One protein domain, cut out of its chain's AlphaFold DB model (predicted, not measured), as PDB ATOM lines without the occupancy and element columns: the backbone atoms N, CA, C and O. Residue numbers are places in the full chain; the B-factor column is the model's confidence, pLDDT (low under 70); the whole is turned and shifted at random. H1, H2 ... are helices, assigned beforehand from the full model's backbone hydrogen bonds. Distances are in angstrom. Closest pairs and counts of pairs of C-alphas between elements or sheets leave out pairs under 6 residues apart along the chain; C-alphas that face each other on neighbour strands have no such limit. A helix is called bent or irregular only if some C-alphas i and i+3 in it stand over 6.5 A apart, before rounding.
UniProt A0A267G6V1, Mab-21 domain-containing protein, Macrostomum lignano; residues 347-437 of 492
ATOM      1  N   ILE A 347      19.050 -55.788  28.254       66.31
ATOM      2  CA  ILE A 347      20.266 -56.637  28.244       66.31
ATOM      3  C   ILE A 347      20.953 -56.780  26.874       66.31
ATOM      4  O   ILE A 347      22.112 -57.176  26.779       66.31
ATOM      5  N   PHE A 348      20.229 -56.471  25.807       71.56
ATOM      6  CA  PHE A 348      20.612 -56.719  24.428       71.56
ATOM      7  C   PHE A 348      21.145 -55.506  23.674       71.56
ATOM      8  O   PHE A 348      21.657 -55.633  22.557       71.56
ATOM      9  N   PHE A 349      21.040 -54.331  24.288       73.12
ATOM     10  CA  PHE A 349      21.518 -53.087  23.715       73.12
ATOM     11  C   PHE A 349      22.992 -53.157  23.250       73.12
ATOM     12  O   PHE A 349      23.261 -52.791  22.102       73.12
ATOM     13  N   PRO A 350      23.936 -53.691  24.058       73.69
ATOM     14  CA  PRO A 350      25.333 -53.827  23.647       73.69
ATOM     15  C   PRO A 350      25.532 -54.636  22.367       73.69
ATOM     16  O   PRO A 350      26.449 -54.362  21.603       73.69
ATOM     17  N   LEU A 351      24.695 -55.637  22.110       76.75
ATOM     18  CA  LEU A 351      24.859 -56.507  20.953       76.75
ATOM     19  C   LEU A 351      24.272 -55.886  19.681       76.75
ATOM     20  O   LEU A 351      24.935 -55.900  18.647       76.75
ATOM     21  N   VAL A 352      23.076 -55.286  19.756       75.00
ATOM     22  CA  VAL A 352      22.518 -54.522  18.620       75.00
ATOM     23  C   VAL A 352      23.487 -53.434  18.194       75.00
ATOM     24  O   VAL A 352      23.716 -53.271  17.000       75.00
ATOM     25  N   GLY A 353      24.106 -52.738  19.149       73.75
ATOM     26  CA  GLY A 353      25.032 -51.677  18.800       73.75
ATOM     27  C   GLY A 353      26.312 -52.124  18.147       73.75
ATOM     28  O   GLY A 353      26.757 -51.489  17.194       73.75
ATOM     29  N   LEU A 354      26.868 -53.243  18.595       75.06
ATOM     30  CA  LEU A 354      28.004 -53.821  17.905       75.06
ATOM     31  C   LEU A 354      27.638 -54.199  16.466       75.06
ATOM     32  O   LEU A 354      28.355 -53.850  15.533       75.06
ATOM     33  N   LEU A 355      26.519 -54.903  16.284       75.75
ATOM     34  CA  LEU A 355      26.125 -55.427  14.980       75.75
ATOM     35  C   LEU A 355      25.698 -54.332  14.001       75.75
ATOM     36  O   LEU A 355      26.004 -54.447  12.816       75.75
ATOM     37  N   GLU A 356      25.060 -53.263  14.475       74.56
ATOM     38  CA  GLU A 356      24.745 -52.086  13.658       74.56
ATOM     39  C   GLU A 356      26.032 -51.443  13.120       74.56
ATOM     40  O   GLU A 356      26.180 -51.256  11.913       74.56
ATOM     41  N   ILE A 357      27.002 -51.186  14.005       71.44
ATOM     42  CA  ILE A 357      28.269 -50.545  13.639       71.44
ATOM     43  C   ILE A 357      29.064 -51.425  12.668       71.44
ATOM     44  O   ILE A 357      29.561 -50.919  11.659       71.44
ATOM     45  N   LEU A 358      29.160 -52.734  12.933       71.25
ATOM     46  CA  LEU A 358      29.862 -53.685  12.061       71.25
ATOM     47  C   LEU A 358      29.200 -53.847  10.687       71.25
ATOM     48  O   LEU A 358      29.882 -54.183   9.723       71.25
ATOM     49  N   SER A 359      27.891 -53.610  10.592       67.81
ATOM     50  CA  SER A 359      27.152 -53.672   9.324       67.81
ATOM     51  C   SER A 359      27.252 -52.379   8.511       67.81
ATOM     52  O   SER A 359      26.800 -52.340   7.369       67.81
ATOM     53  N   SER A 360      27.828 -51.317   9.080       68.19
ATOM     54  CA  SER A 360      28.033 -50.042   8.396       68.19
ATOM     55  C   SER A 360      29.369 -50.003   7.644       68.19
ATOM     56  O   SER A 360      30.337 -50.656   8.030       68.19
ATOM     57  N   ASP A 361      29.480 -49.136   6.633       65.12
ATOM     58  CA  ASP A 361      30.752 -48.871   5.936       65.12
ATOM     59  C   ASP A 361      31.817 -48.207   6.845       65.12
ATOM     60  O   ASP A 361      32.960 -47.987   6.436       65.12
ATOM     61  N   ALA A 362      31.472 -47.881   8.098       59.53
ATOM     62  CA  ALA A 362      32.317 -47.187   9.064       59.53
ATOM     63  C   ALA A 362      33.185 -48.130   9.923       59.53
ATOM     64  O   ALA A 362      33.547 -47.776  11.048       59.53
ATOM     65  N   ILE A 363      33.568 -49.304   9.400       61.91
ATOM     66  CA  ILE A 363      34.388 -50.300  10.117       61.91
ATOM     67  C   ILE A 363      35.637 -49.652  10.736       61.91
ATOM     68  O   ILE A 363      35.962 -49.915  11.882       61.91
ATOM     69  N   ASN A 364      36.301 -48.710  10.066       65.75
ATOM     70  CA  ASN A 364      37.520 -48.082  10.602       65.75
ATOM     71  C   ASN A 364      37.328 -47.261  11.901       65.75
ATOM     72  O   ASN A 364      38.318 -46.836  12.487       65.75
ATOM     73  N   GLN A 365      36.090 -47.017  12.342       65.75
ATOM     74  CA  GLN A 365      35.753 -46.271  13.564       65.75
ATOM     75  C   GLN A 365      34.971 -47.127  14.578       65.75
ATOM     76  O   GLN A 365      34.449 -46.587  15.557       65.75
ATOM     77  N   TYR A 366      34.861 -48.446  14.349       72.69
ATOM     78  CA  TYR A 366      33.945 -49.297  15.115       72.69
ATOM     79  C   TYR A 366      34.264 -49.298  16.613       72.69
ATOM     80  O   TYR A 366      33.357 -49.187  17.437       72.69
ATOM     81  N   ASP A 367      35.547 -49.406  16.958       73.12
ATOM     82  CA  ASP A 367      35.991 -49.636  18.330       73.12
ATOM     83  C   ASP A 367      35.675 -48.424  19.218       73.12
ATOM     84  O   ASP A 367      35.100 -48.570  20.297       73.12
ATOM     85  N   ASP A 368      35.936 -47.213  18.718       80.50
ATOM     86  CA  ASP A 368      35.652 -45.962  19.427       80.50
ATOM     87  C   ASP A 368      34.144 -45.714  19.573       80.50
ATOM     88  O   ASP A 368      33.668 -45.391  20.666       80.50
ATOM     89  N   ALA A 369      33.374 -45.899  18.494       79.44
ATOM     90  CA  ALA A 369      31.925 -45.698  18.501       79.44
ATOM     91  C   ALA A 369      31.218 -46.691  19.436       79.44
ATOM     92  O   ALA A 369      30.329 -46.314  20.210       79.44
ATOM     93  N   TYR A 370      31.648 -47.954  19.406       81.31
ATOM     94  CA  TYR A 370      31.108 -49.006  20.251       81.31
ATOM     95  C   TYR A 370      31.447 -48.768  21.725       81.31
ATOM     96  O   TYR A 370      30.544 -48.690  22.560       81.31
ATOM     97  N   LYS A 371      32.730 -48.555  22.051       83.25
ATOM     98  CA  LYS A 371      33.178 -48.281  23.426       83.25
ATOM     99  C   LYS A 371      32.499 -47.052  24.016       83.25
ATOM    100  O   LYS A 371      32.093 -47.077  25.180       83.25
ATOM    101  N   PHE A 372      32.338 -45.987  23.228       85.94
ATOM    102  CA  PHE A 372      31.623 -44.794  23.668       85.94
ATOM    103  C   PHE A 372      30.150 -45.100  23.974       85.94
ATOM    104  O   PHE A 372      29.665 -44.747  25.048       85.94
ATOM    105  N   SER A 373      29.465 -45.836  23.096       84.06
ATOM    106  CA  SER A 373      28.066 -46.239  23.296       84.06
ATOM    107  C   SER A 373      27.878 -47.102  24.550       84.06
ATOM    108  O   SER A 373      26.963 -46.854  25.336       84.06
ATOM    109  N   ILE A 374      28.778 -48.064  24.792       83.12
ATOM    110  CA  ILE A 374      28.770 -48.900  26.002       83.12
ATOM    111  C   ILE A 374      29.023 -48.069  27.260       83.12
ATOM    112  O   ILE A 374      28.357 -48.280  28.268       83.12
ATOM    113  N   LYS A 375      29.925 -47.083  27.213       85.19
ATOM    114  CA  LYS A 375      30.169 -46.179  28.346       85.19
ATOM    115  C   LYS A 375      28.927 -45.354  28.698       85.19
ATOM    116  O   LYS A 375      28.605 -45.211  29.876       85.19
ATOM    117  N   VAL A 376      28.235 -44.808  27.699       85.19
ATOM    118  CA  VAL A 376      26.991 -44.045  27.906       85.19
ATOM    119  C   VAL A 376      25.893 -44.947  28.476       85.19
ATOM    120  O   VAL A 376      25.201 -44.566  29.419       85.19
ATOM    121  N   TYR A 377      25.783 -46.168  27.961       83.31
ATOM    122  CA  TYR A 377      24.864 -47.178  28.472       83.31
ATOM    123  C   TYR A 377      25.161 -47.589  29.919       83.31
ATOM    124  O   TYR A 377      24.248 -47.632  30.739       83.31
ATOM    125  N   ALA A 378      26.433 -47.794  30.268       80.00
ATOM    126  CA  ALA A 378      26.865 -48.088  31.631       80.00
ATOM    127  C   ALA A 378      26.414 -46.998  32.612       80.00
ATOM    128  O   ALA A 378      25.800 -47.308  33.626       80.00
ATOM    129  N   LYS A 379      26.634 -45.715  32.277       80.44
ATOM    130  CA  LYS A 379      26.167 -44.571  33.086       80.44
ATOM    131  C   LYS A 379      24.638 -44.578  33.275       80.44
ATOM    132  O   LYS A 379      24.134 -44.223  34.344       80.44
ATOM    133  N   LEU A 380      23.889 -44.979  32.241       76.81
ATOM    134  CA  LEU A 380      22.431 -45.111  32.311       76.81
ATOM    135  C   LEU A 380      21.983 -46.263  33.217       76.81
ATOM    136  O   LEU A 380      20.959 -46.115  33.878       76.81
ATOM    137  N   LEU A 381      22.721 -47.374  33.278       73.62
ATOM    138  CA  LEU A 381      22.394 -48.513  34.144       73.62
ATOM    139  C   LEU A 381      22.852 -48.319  35.596       73.62
ATOM    140  O   LEU A 381      22.074 -48.573  36.508       73.62
ATOM    141  N   ASP A 382      24.068 -47.817  35.819       67.44
ATOM    142  CA  ASP A 382      24.686 -47.662  37.149       67.44
ATOM    143  C   ASP A 382      23.872 -46.745  38.080       67.44
ATOM    144  O   ASP A 382      23.809 -46.926  39.291       67.44
ATOM    145  N   SER A 383      23.103 -45.822  37.503       53.81
ATOM    146  CA  SER A 383      22.141 -44.989  38.234       53.81
ATOM    147  C   SER A 383      20.908 -45.749  38.767       53.81
ATOM    148  O   SER A 383      19.953 -45.118  39.206       53.81
ATOM    149  N   GLU A 384      20.848 -47.086  38.685       49.41
ATOM    150  CA  GLU A 384      19.970 -47.904  39.549       49.41
ATOM    151  C   GLU A 384      20.467 -47.961  41.007       49.41
ATOM    152  O   GLU A 384      19.698 -48.298  41.907       49.41
ATOM    153  N   ALA A 385      21.719 -47.578  41.273       46.69
ATOM    154  CA  ALA A 385      22.236 -47.394  42.622       46.69
ATOM    155  C   ALA A 385      21.796 -46.039  43.208       46.69
ATOM    156  O   ALA A 385      22.625 -45.150  43.319       46.69
ATOM    157  N   ASP A 386      20.508 -45.874  43.545       44.78
ATOM    158  CA  ASP A 386      19.897 -44.898  44.493       44.78
ATOM    159  C   ASP A 386      20.361 -43.411  44.504       44.78
ATOM    160  O   ASP A 386      19.928 -42.626  45.350       44.78
ATOM    161  N   VAL A 387      21.199 -42.964  43.566       52.19
ATOM    162  CA  VAL A 387      21.678 -41.587  43.434       52.19
ATOM    163  C   VAL A 387      21.004 -40.996  42.207       52.19
ATOM    164  O   VAL A 387      21.405 -41.234  41.067       52.19
ATOM    165  N   SER A 388      19.940 -40.225  42.436       63.91
ATOM    166  CA  SER A 388      19.318 -39.421  41.389       63.91
ATOM    167  C   SER A 388      20.362 -38.456  40.822       63.91
ATOM    168  O   SER A 388      20.794 -37.547  41.533       63.91
ATOM    169  N   LEU A 389      20.768 -38.658  39.565       70.94
ATOM    170  CA  LEU A 389      21.576 -37.684  38.827       70.94
ATOM    171  C   LEU A 389      20.872 -36.322  38.856       70.94
ATOM    172  O   LEU A 389      19.652 -36.263  38.667       70.94
ATOM    173  N   ASP A 390      21.619 -35.240  39.073       81.50
ATOM    174  CA  ASP A 390      21.058 -33.889  38.991       81.50
ATOM    175  C   ASP A 390      20.687 -33.511  37.541       81.50
ATOM    176  O   ASP A 390      21.073 -34.186  36.584       81.50
ATOM    177  N   GLU A 391      19.900 -32.445  37.356       81.38
ATOM    178  CA  GLU A 391      19.446 -32.016  36.020       81.38
ATOM    179  C   GLU A 391      20.613 -31.720  35.057       81.38
ATOM    180  O   GLU A 391      20.503 -31.986  33.860       81.38
ATOM    181  N   GLY A 392      21.744 -31.221  35.568       84.00
ATOM    182  CA  GLY A 392      22.940 -30.951  34.769       84.00
ATOM    183  C   GLY A 392      23.597 -32.239  34.277       84.00
ATOM    184  O   GLY A 392      23.914 -32.356  33.095       84.00
ATOM    185  N   GLN A 393      23.721 -33.237  35.149       84.38
ATOM    186  CA  GLN A 393      24.232 -34.567  34.814       84.38
ATOM    187  C   GLN A 393      23.299 -35.324  33.860       84.38
ATOM    188  O   GLN A 393      23.761 -36.022  32.955       84.38
ATOM    189  N   GLN A 394      21.980 -35.181  34.026       84.69
ATOM    190  CA  GLN A 394      20.998 -35.744  33.095       84.69
ATOM    191  C   GLN A 394      21.135 -35.130  31.697       84.69
ATOM    192  O   GLN A 394      21.063 -35.860  30.704       84.69
ATOM    193  N   GLN A 395      21.357 -33.814  31.618       85.56
ATOM    194  CA  GLN A 395      21.568 -33.097  30.365       85.56
ATOM    195  C   GLN A 395      22.913 -33.455  29.715       85.56
ATOM    196  O   GLN A 395      22.940 -33.726  28.517       85.56
ATOM    197  N   GLU A 396      23.998 -33.552  30.491       89.31
ATOM    198  CA  GLU A 396      25.307 -34.026  30.011       89.31
ATOM    199  C   GLU A 396      25.189 -35.430  29.405       89.31
ATOM    200  O   GLU A 396      25.710 -35.700  28.325       89.31
ATOM    201  N   LEU A 397      24.439 -36.324  30.056       88.12
ATOM    202  CA  LEU A 397      24.206 -37.670  29.543       88.12
ATOM    203  C   LEU A 397      23.404 -37.658  28.234       88.12
ATOM    204  O   LEU A 397      23.691 -38.439  27.329       88.12
ATOM    205  N   LEU A 398      22.423 -36.763  28.098       88.56
ATOM    206  CA  LEU A 398      21.665 -36.594  26.858       88.56
ATOM    207  C   LEU A 398      22.535 -36.031  25.719       88.56
ATOM    208  O   LEU A 398      22.387 -36.447  24.566       88.56
ATOM    209  N   GLU A 399      23.462 -35.127  26.033       91.81
ATOM    210  CA  GLU A 399      24.467 -34.612  25.100       91.81
ATOM    211  C   GLU A 399      25.454 -35.704  24.673       91.81
ATOM    212  O   GLU A 399      25.697 -35.861  23.475       91.81
ATOM    213  N   ASP A 400      25.944 -36.513  25.616       92.44
ATOM    214  CA  ASP A 400      26.766 -37.698  25.352       92.44
ATOM    215  C   ASP A 400      26.045 -38.653  24.380       92.44
ATOM    216  O   ASP A 400      26.623 -39.053  23.368       92.44
ATOM    217  N   ILE A 401      24.756 -38.947  24.601       89.31
ATOM    218  CA  ILE A 401      23.944 -39.731  23.651       89.31
ATOM    219  C   ILE A 401      23.875 -39.031  22.281       89.31
ATOM    220  O   ILE A 401      23.953 -39.673  21.231       89.31
ATOM    221  N   GLY A 402      23.751 -37.703  22.255       88.81
ATOM    222  CA  GLY A 402      23.768 -36.892  21.037       88.81
ATOM    223  C   GLY A 402      25.054 -37.023  20.211       88.81
ATOM    224  O   GLY A 402      24.982 -36.940  18.981       88.81
ATOM    225  N   ARG A 403      26.194 -37.287  20.862       90.44
ATOM    226  CA  ARG A 403      27.521 -37.450  20.238       90.44
ATOM    227  C   ARG A 403      27.765 -38.832  19.634       90.44
ATOM    228  O   ARG A 403      28.762 -38.999  18.937       90.44
ATOM    229  N   ILE A 404      26.879 -39.800  19.872       86.88
ATOM    230  CA  ILE A 404      26.974 -41.123  19.244       86.88
ATOM    231  C   ILE A 404      26.896 -40.960  17.712       86.88
ATOM    232  O   ILE A 404      25.978 -40.269  17.240       86.88
ATOM    233  N   PRO A 405      27.834 -41.556  16.945       82.62
ATOM    234  CA  PRO A 405      27.866 -41.452  15.487       82.62
ATOM    235  C   PRO A 405      26.605 -41.997  14.809       82.62
ATOM    236  O   PRO A 405      25.933 -42.882  15.333       82.62
ATOM    237  N   ASP A 406      26.320 -41.518  13.598       81.06
ATOM    238  CA  ASP A 406      25.125 -41.928  12.848       81.06
ATOM    239  C   ASP A 406      25.186 -43.385  12.354       81.06
ATOM    240  O   ASP A 406      24.144 -43.977  12.093       81.06
ATOM    241  N   CYS A 407      26.375 -44.004  12.299       75.31
ATOM    242  CA  CYS A 407      26.510 -45.449  12.064       75.31
ATOM    243  C   CYS A 407      25.990 -46.316  13.227       75.31
ATOM    244  O   CYS A 407      25.877 -47.525  13.072       75.31
ATOM    245  N   ALA A 408      25.664 -45.706  14.370       76.94
ATOM    246  CA  ALA A 408      25.043 -46.328  15.537       76.94
ATOM    247  C   ALA A 408      23.682 -45.657  15.833       76.94
ATOM    248  O   ALA A 408      23.375 -45.247  16.956       76.94
ATOM    249  N   SER A 409      22.873 -45.441  14.795       75.25
ATOM    250  CA  SER A 409      21.601 -44.716  14.866       75.25
ATOM    251  C   SER A 409      20.527 -45.424  15.704       75.25
ATOM    252  O   SER A 409      19.744 -44.762  16.396       75.25
ATOM    253  N   ILE A 410      20.457 -46.758  15.647       73.81
ATOM    254  CA  ILE A 410      19.528 -47.593  16.413       73.81
ATOM    255  C   ILE A 410      19.943 -47.511  17.876       73.81
ATOM    256  O   ILE A 410      19.129 -47.141  18.717       73.81
ATOM    257  N   VAL A 411      21.228 -47.711  18.168       76.75
ATOM    258  CA  VAL A 411      21.828 -47.537  19.505       76.75
ATOM    259  C   VAL A 411      21.513 -46.170  20.097       76.75
ATOM    260  O   VAL A 411      21.008 -46.050  21.213       76.75
ATOM    261  N   LYS A 412      21.776 -45.107  19.336       80.44
ATOM    262  CA  LYS A 412      21.528 -43.732  19.762       80.44
ATOM    263  C   LYS A 412      20.069 -43.521  20.155       80.44
ATOM    264  O   LYS A 412      19.796 -42.906  21.183       80.44
ATOM    265  N   ARG A 413      19.124 -44.042  19.368       76.50
ATOM    266  CA  ARG A 413      17.691 -43.994  19.695       76.50
ATOM    267  C   ARG A 413      17.364 -44.829  20.919       76.50
ATOM    268  O   ARG A 413      16.699 -44.321  21.813       76.50
ATOM    269  N   MET A 414      17.899 -46.046  21.009       76.06
ATOM    270  CA  MET A 414      17.659 -46.920  22.150       76.06
ATOM    271  C   MET A 414      18.084 -46.260  23.471       76.06
ATOM    272  O   MET A 414      17.326 -46.274  24.440       76.06
ATOM    273  N   LEU A 415      19.255 -45.611  23.501       79.62
ATOM    274  CA  LEU A 415      19.721 -44.880  24.683       79.62
ATOM    275  C   LEU A 415      18.874 -43.648  24.988       79.62
ATOM    276  O   LEU A 415      18.627 -43.377  26.159       79.62
ATOM    277  N   LYS A 416      18.390 -42.919  23.973       79.81
ATOM    278  CA  LYS A 416      17.450 -41.802  24.187       79.81
ATOM    279  C   LYS A 416      16.145 -42.274  24.822       79.81
ATOM    280  O   LYS A 416      15.624 -41.589  25.703       79.81
ATOM    281  N   SER A 417      15.621 -43.418  24.395       74.44
ATOM    282  CA  SER A 417      14.392 -43.987  24.953       74.44
ATOM    283  C   SER A 417      14.617 -44.503  26.371       74.44
ATOM    284  O   SER A 417      13.809 -44.212  27.248       74.44
ATOM    285  N   LEU A 418      15.751 -45.164  26.637       75.75
ATOM    286  CA  LEU A 418      16.131 -45.584  27.990       75.75
ATOM    287  C   LEU A 418      16.303 -44.384  28.931       75.75
ATOM    288  O   LEU A 418      15.750 -44.376  30.027       75.75
ATOM    289  N   TRP A 419      17.006 -43.341  28.483       79.81
ATOM    290  CA  TRP A 419      17.137 -42.078  29.210       79.81
ATOM    291  C   TRP A 419      15.763 -41.453  29.489       79.81
ATOM    292  O   TRP A 419      15.479 -41.060  30.617       79.81
ATOM    293  N   SER A 420      14.877 -41.415  28.488       73.69
ATOM    294  CA  SER A 420      13.531 -40.841  28.633       73.69
ATOM    295  C   SER A 420      12.704 -41.623  29.644       73.69
ATOM    296  O   SER A 420      12.104 -41.025  30.534       73.69
ATOM    297  N   ALA A 421      12.718 -42.950  29.557       68.69
ATOM    298  CA  ALA A 421      12.001 -43.812  30.480       68.69
ATOM    299  C   ALA A 421      12.508 -43.670  31.925       68.69
ATOM    300  O   ALA A 421      11.710 -43.707  32.862       68.69
ATOM    301  N   LYS A 422      13.818 -43.453  32.097       72.62
ATOM    302  CA  LYS A 422      14.458 -43.286  33.404       72.62
ATOM    303  C   LYS A 422      14.210 -41.911  34.030       72.62
ATOM    304  O   LYS A 422      13.887 -41.835  35.211       72.62
ATOM    305  N   PHE A 423      14.341 -40.831  33.258       73.75
ATOM    306  CA  PHE A 423      14.373 -39.465  33.802       73.75
ATOM    307  C   PHE A 423      13.135 -38.614  33.497       73.75
ATOM    308  O   PHE A 423      12.907 -37.635  34.197       73.75
ATOM    309  N   ARG A 424      12.294 -38.956  32.510       62.38
ATOM    310  CA  ARG A 424      11.038 -38.210  32.263       62.38
ATOM    311  C   ARG A 424       9.861 -38.695  33.110       62.38
ATOM    312  O   ARG A 424       8.900 -37.948  33.280       62.38
ATOM    313  N   ASN A 425       9.936 -39.899  33.680       52.41
ATOM    314  CA  ASN A 425       8.890 -40.444  34.555       52.41
ATOM    315  C   ASN A 425       8.994 -39.982  36.020       52.41
ATOM    316  O   ASN A 425       8.041 -40.151  36.773       52.41
ATOM    317  N   SER A 426      10.084 -39.322  36.425       47.88
ATOM    318  CA  SER A 426      10.242 -38.752  37.774       47.88
ATOM    319  C   SER A 426       9.349 -37.524  38.044       47.88
ATOM    320  O   SER A 426       9.265 -37.073  39.184       47.88
ATOM    321  N   GLN A 427       8.640 -37.004  37.030       42.53
ATOM    322  CA  GLN A 427       7.679 -35.896  37.157       42.53
ATOM    323  C   GLN A 427       6.193 -36.323  37.141       42.53
ATOM    324  O   GLN A 427       5.317 -35.460  37.243       42.53
ATOM    325  N   ARG A 428       5.866 -37.623  37.041       36.31
ATOM    326  CA  ARG A 428       4.481 -38.132  37.160       36.31
ATOM    327  C   ARG A 428       4.300 -38.924  38.456       36.31
ATOM    328  O   ARG A 428       5.172 -39.678  38.867       36.31
ATOM    329  N   SER A 429       3.163 -38.703  39.117       31.28
ATOM    330  CA  SER A 429       2.763 -39.341  40.378       31.28
ATOM    331  C   SER A 429       2.860 -40.869  40.330       31.28
ATOM    332  O   SER A 429       2.613 -41.473  39.292       31.28
ATOM    333  N   ALA A 430       3.174 -41.458  41.488       32.09
ATOM    334  CA  ALA A 430       3.529 -42.854  41.756       32.09
ATOM    335  C   ALA A 430       2.437 -43.924  41.496       32.09
ATOM    336  O   ALA A 430       2.232 -44.814  42.320       32.09
ATOM    337  N   GLU A 431       1.766 -43.885  40.349       33.88
ATOM    338  CA  GLU A 431       0.963 -44.998  39.840       33.88
ATOM    339  C   GLU A 431       1.698 -45.618  38.645       33.88
ATOM    340  O   GLU A 431       1.628 -45.118  37.531       33.88
ATOM    341  N   VAL A 432       2.447 -46.688  38.940       39.91
ATOM    342  CA  VAL A 432       3.103 -47.629  38.013       39.91
ATOM    343  C   VAL A 432       3.987 -46.967  36.945       39.91
ATOM    344  O   VAL A 432       3.544 -46.576  35.870       39.91
ATOM    345  N   ALA A 433       5.288 -46.906  37.236       37.16
ATOM    346  CA  ALA A 433       6.329 -46.561  36.274       37.16
ATOM    347  C   ALA A 433       6.430 -47.643  35.182       37.16
ATOM    348  O   ALA A 433       7.271 -48.538  35.245       37.16
ATOM    349  N   ASP A 434       5.554 -47.576  34.186       44.78
ATOM    350  CA  ASP A 434       5.631 -48.396  32.983       44.78
ATOM    351  C   ASP A 434       6.667 -47.742  32.055       44.78
ATOM    352  O   ASP A 434       6.364 -46.901  31.212       44.78
ATOM    353  N   SER A 435       7.950 -48.022  32.293       49.69
ATOM    354  CA  SER A 435       8.977 -47.700  31.301       49.69
ATOM    355  C   SER A 435       8.735 -48.558  30.061       49.69
ATOM    356  O   SER A 435       8.565 -49.768  30.201       49.69
ATOM    357  N   ASP A 436       8.825 -47.992  28.856       52.44
ATOM    358  CA  ASP A 436       8.622 -48.730  27.594       52.44
ATOM    359  C   ASP A 436       9.583 -49.932  27.404       52.44
ATOM    360  O   ASP A 436       9.379 -50.772  26.533       52.44
ATOM    361  N   LEU A 437      10.619 -50.035  28.246       53.75
ATOM    362  CA  LEU A 437      11.653 -51.079  28.266       53.75
ATOM    363  C   LEU A 437      11.554 -52.046  29.448       53.75
ATOM    364  O   LEU A 437      12.482 -52.804  29.732       53.75
TER     365      LEU A 437
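What this domain is: This is residues 347 to 437 of the 492 residues of the protein "Mab-21 domain-containing protein" of Macrostomum lignano (UniProt A0A267G6V1). Four helices stand side by side in an up-and-down bundle, each running against the one before it in the chain: H2 and H4 run the same way as a middle pair, with H1 packed along one side of that pair and H3 along the other. Past the end of H4, an unnamed tail turns back, and its residues 427 to 432 stick out beyond that end of the bundle. The printed part has 91 residues with four named helices, in the order H1, H2, H3, H4, and no named strand; its class is all helix. It is compact, with a radius of gyration of the C-alphas of 14.0 A, yet elongated, spanning 46 by 24 by 20 A.

Where its parts are: Find C-alpha 363 at (34.388, -50.300, 10.117); from there H2, the longest helix, runs through residues 363 to 382 over 28.8 A to C-alpha 382 at (24.686, -47.662, 37.149). H4, residues 406 to 423, covers 23.7 A and ends at C-alpha 423 at (14.373, -39.465, 33.802); look near residue 413 for its kink of 33 degrees. H1 is residues 347 to 358, 19.0 A long, and H3 is residues 391 to 402, 16.3 A long. Three helices are irregular: C-alphas 347 and 350 in H1 are 7.4 A apart, 364 and 367 in H2 8.0 A, and 407 and 410 in H4 8.5 A.

How they stand to each other: Begin with the hubs, H2 and H4, which touch three helices each. They touch each other at a shallow tilt of 5 degrees, the same way; their closest C-alphas, of Tyr 377 and Leu 415, are 6.8 A apart. H1 and H2 form a helical hairpin at a shallow tilt of 17 degrees, closest at the C-alphas of Ile 357 and Tyr 366, 6.0 A. H4 touches H1 with residues 407 to 414 alone; look at the C-alphas of Gly 353 and Val 411, the closest, at 5.3 A. H3 and H4 form another hairpin at a shallow tilt of 21 degrees, with the C-alphas of Ile 401 and Lys 412 closest at 6.1 A. H2 and H3, also a hairpin, touch through residues 373 to 376 and 397 to 401 alone; the C-alphas of Val 376 and Ile 401 are closest at 6.8 A. H1 and H3 are apart. In H3 every O i to N i+4 pair is within hydrogen-bond range; in H1 7 of 8 are, in H2 14 of 16, in H4 12 of 14.

The domain as a whole: The two C-alphas farthest apart, those of Asn 364 and Glu 431, are 46.9 A apart. The printed part has no cut. The links H1 to H2 and H3 to H4 are tight, and H2 to H3 is short. Residues 427 to 432 stand free. The mean pLDDT of the printed part is 70.8; look for values under 70 at residue 347, residues 359 to 365, residues 382 to 388, residue 421 and residues 424 to 437.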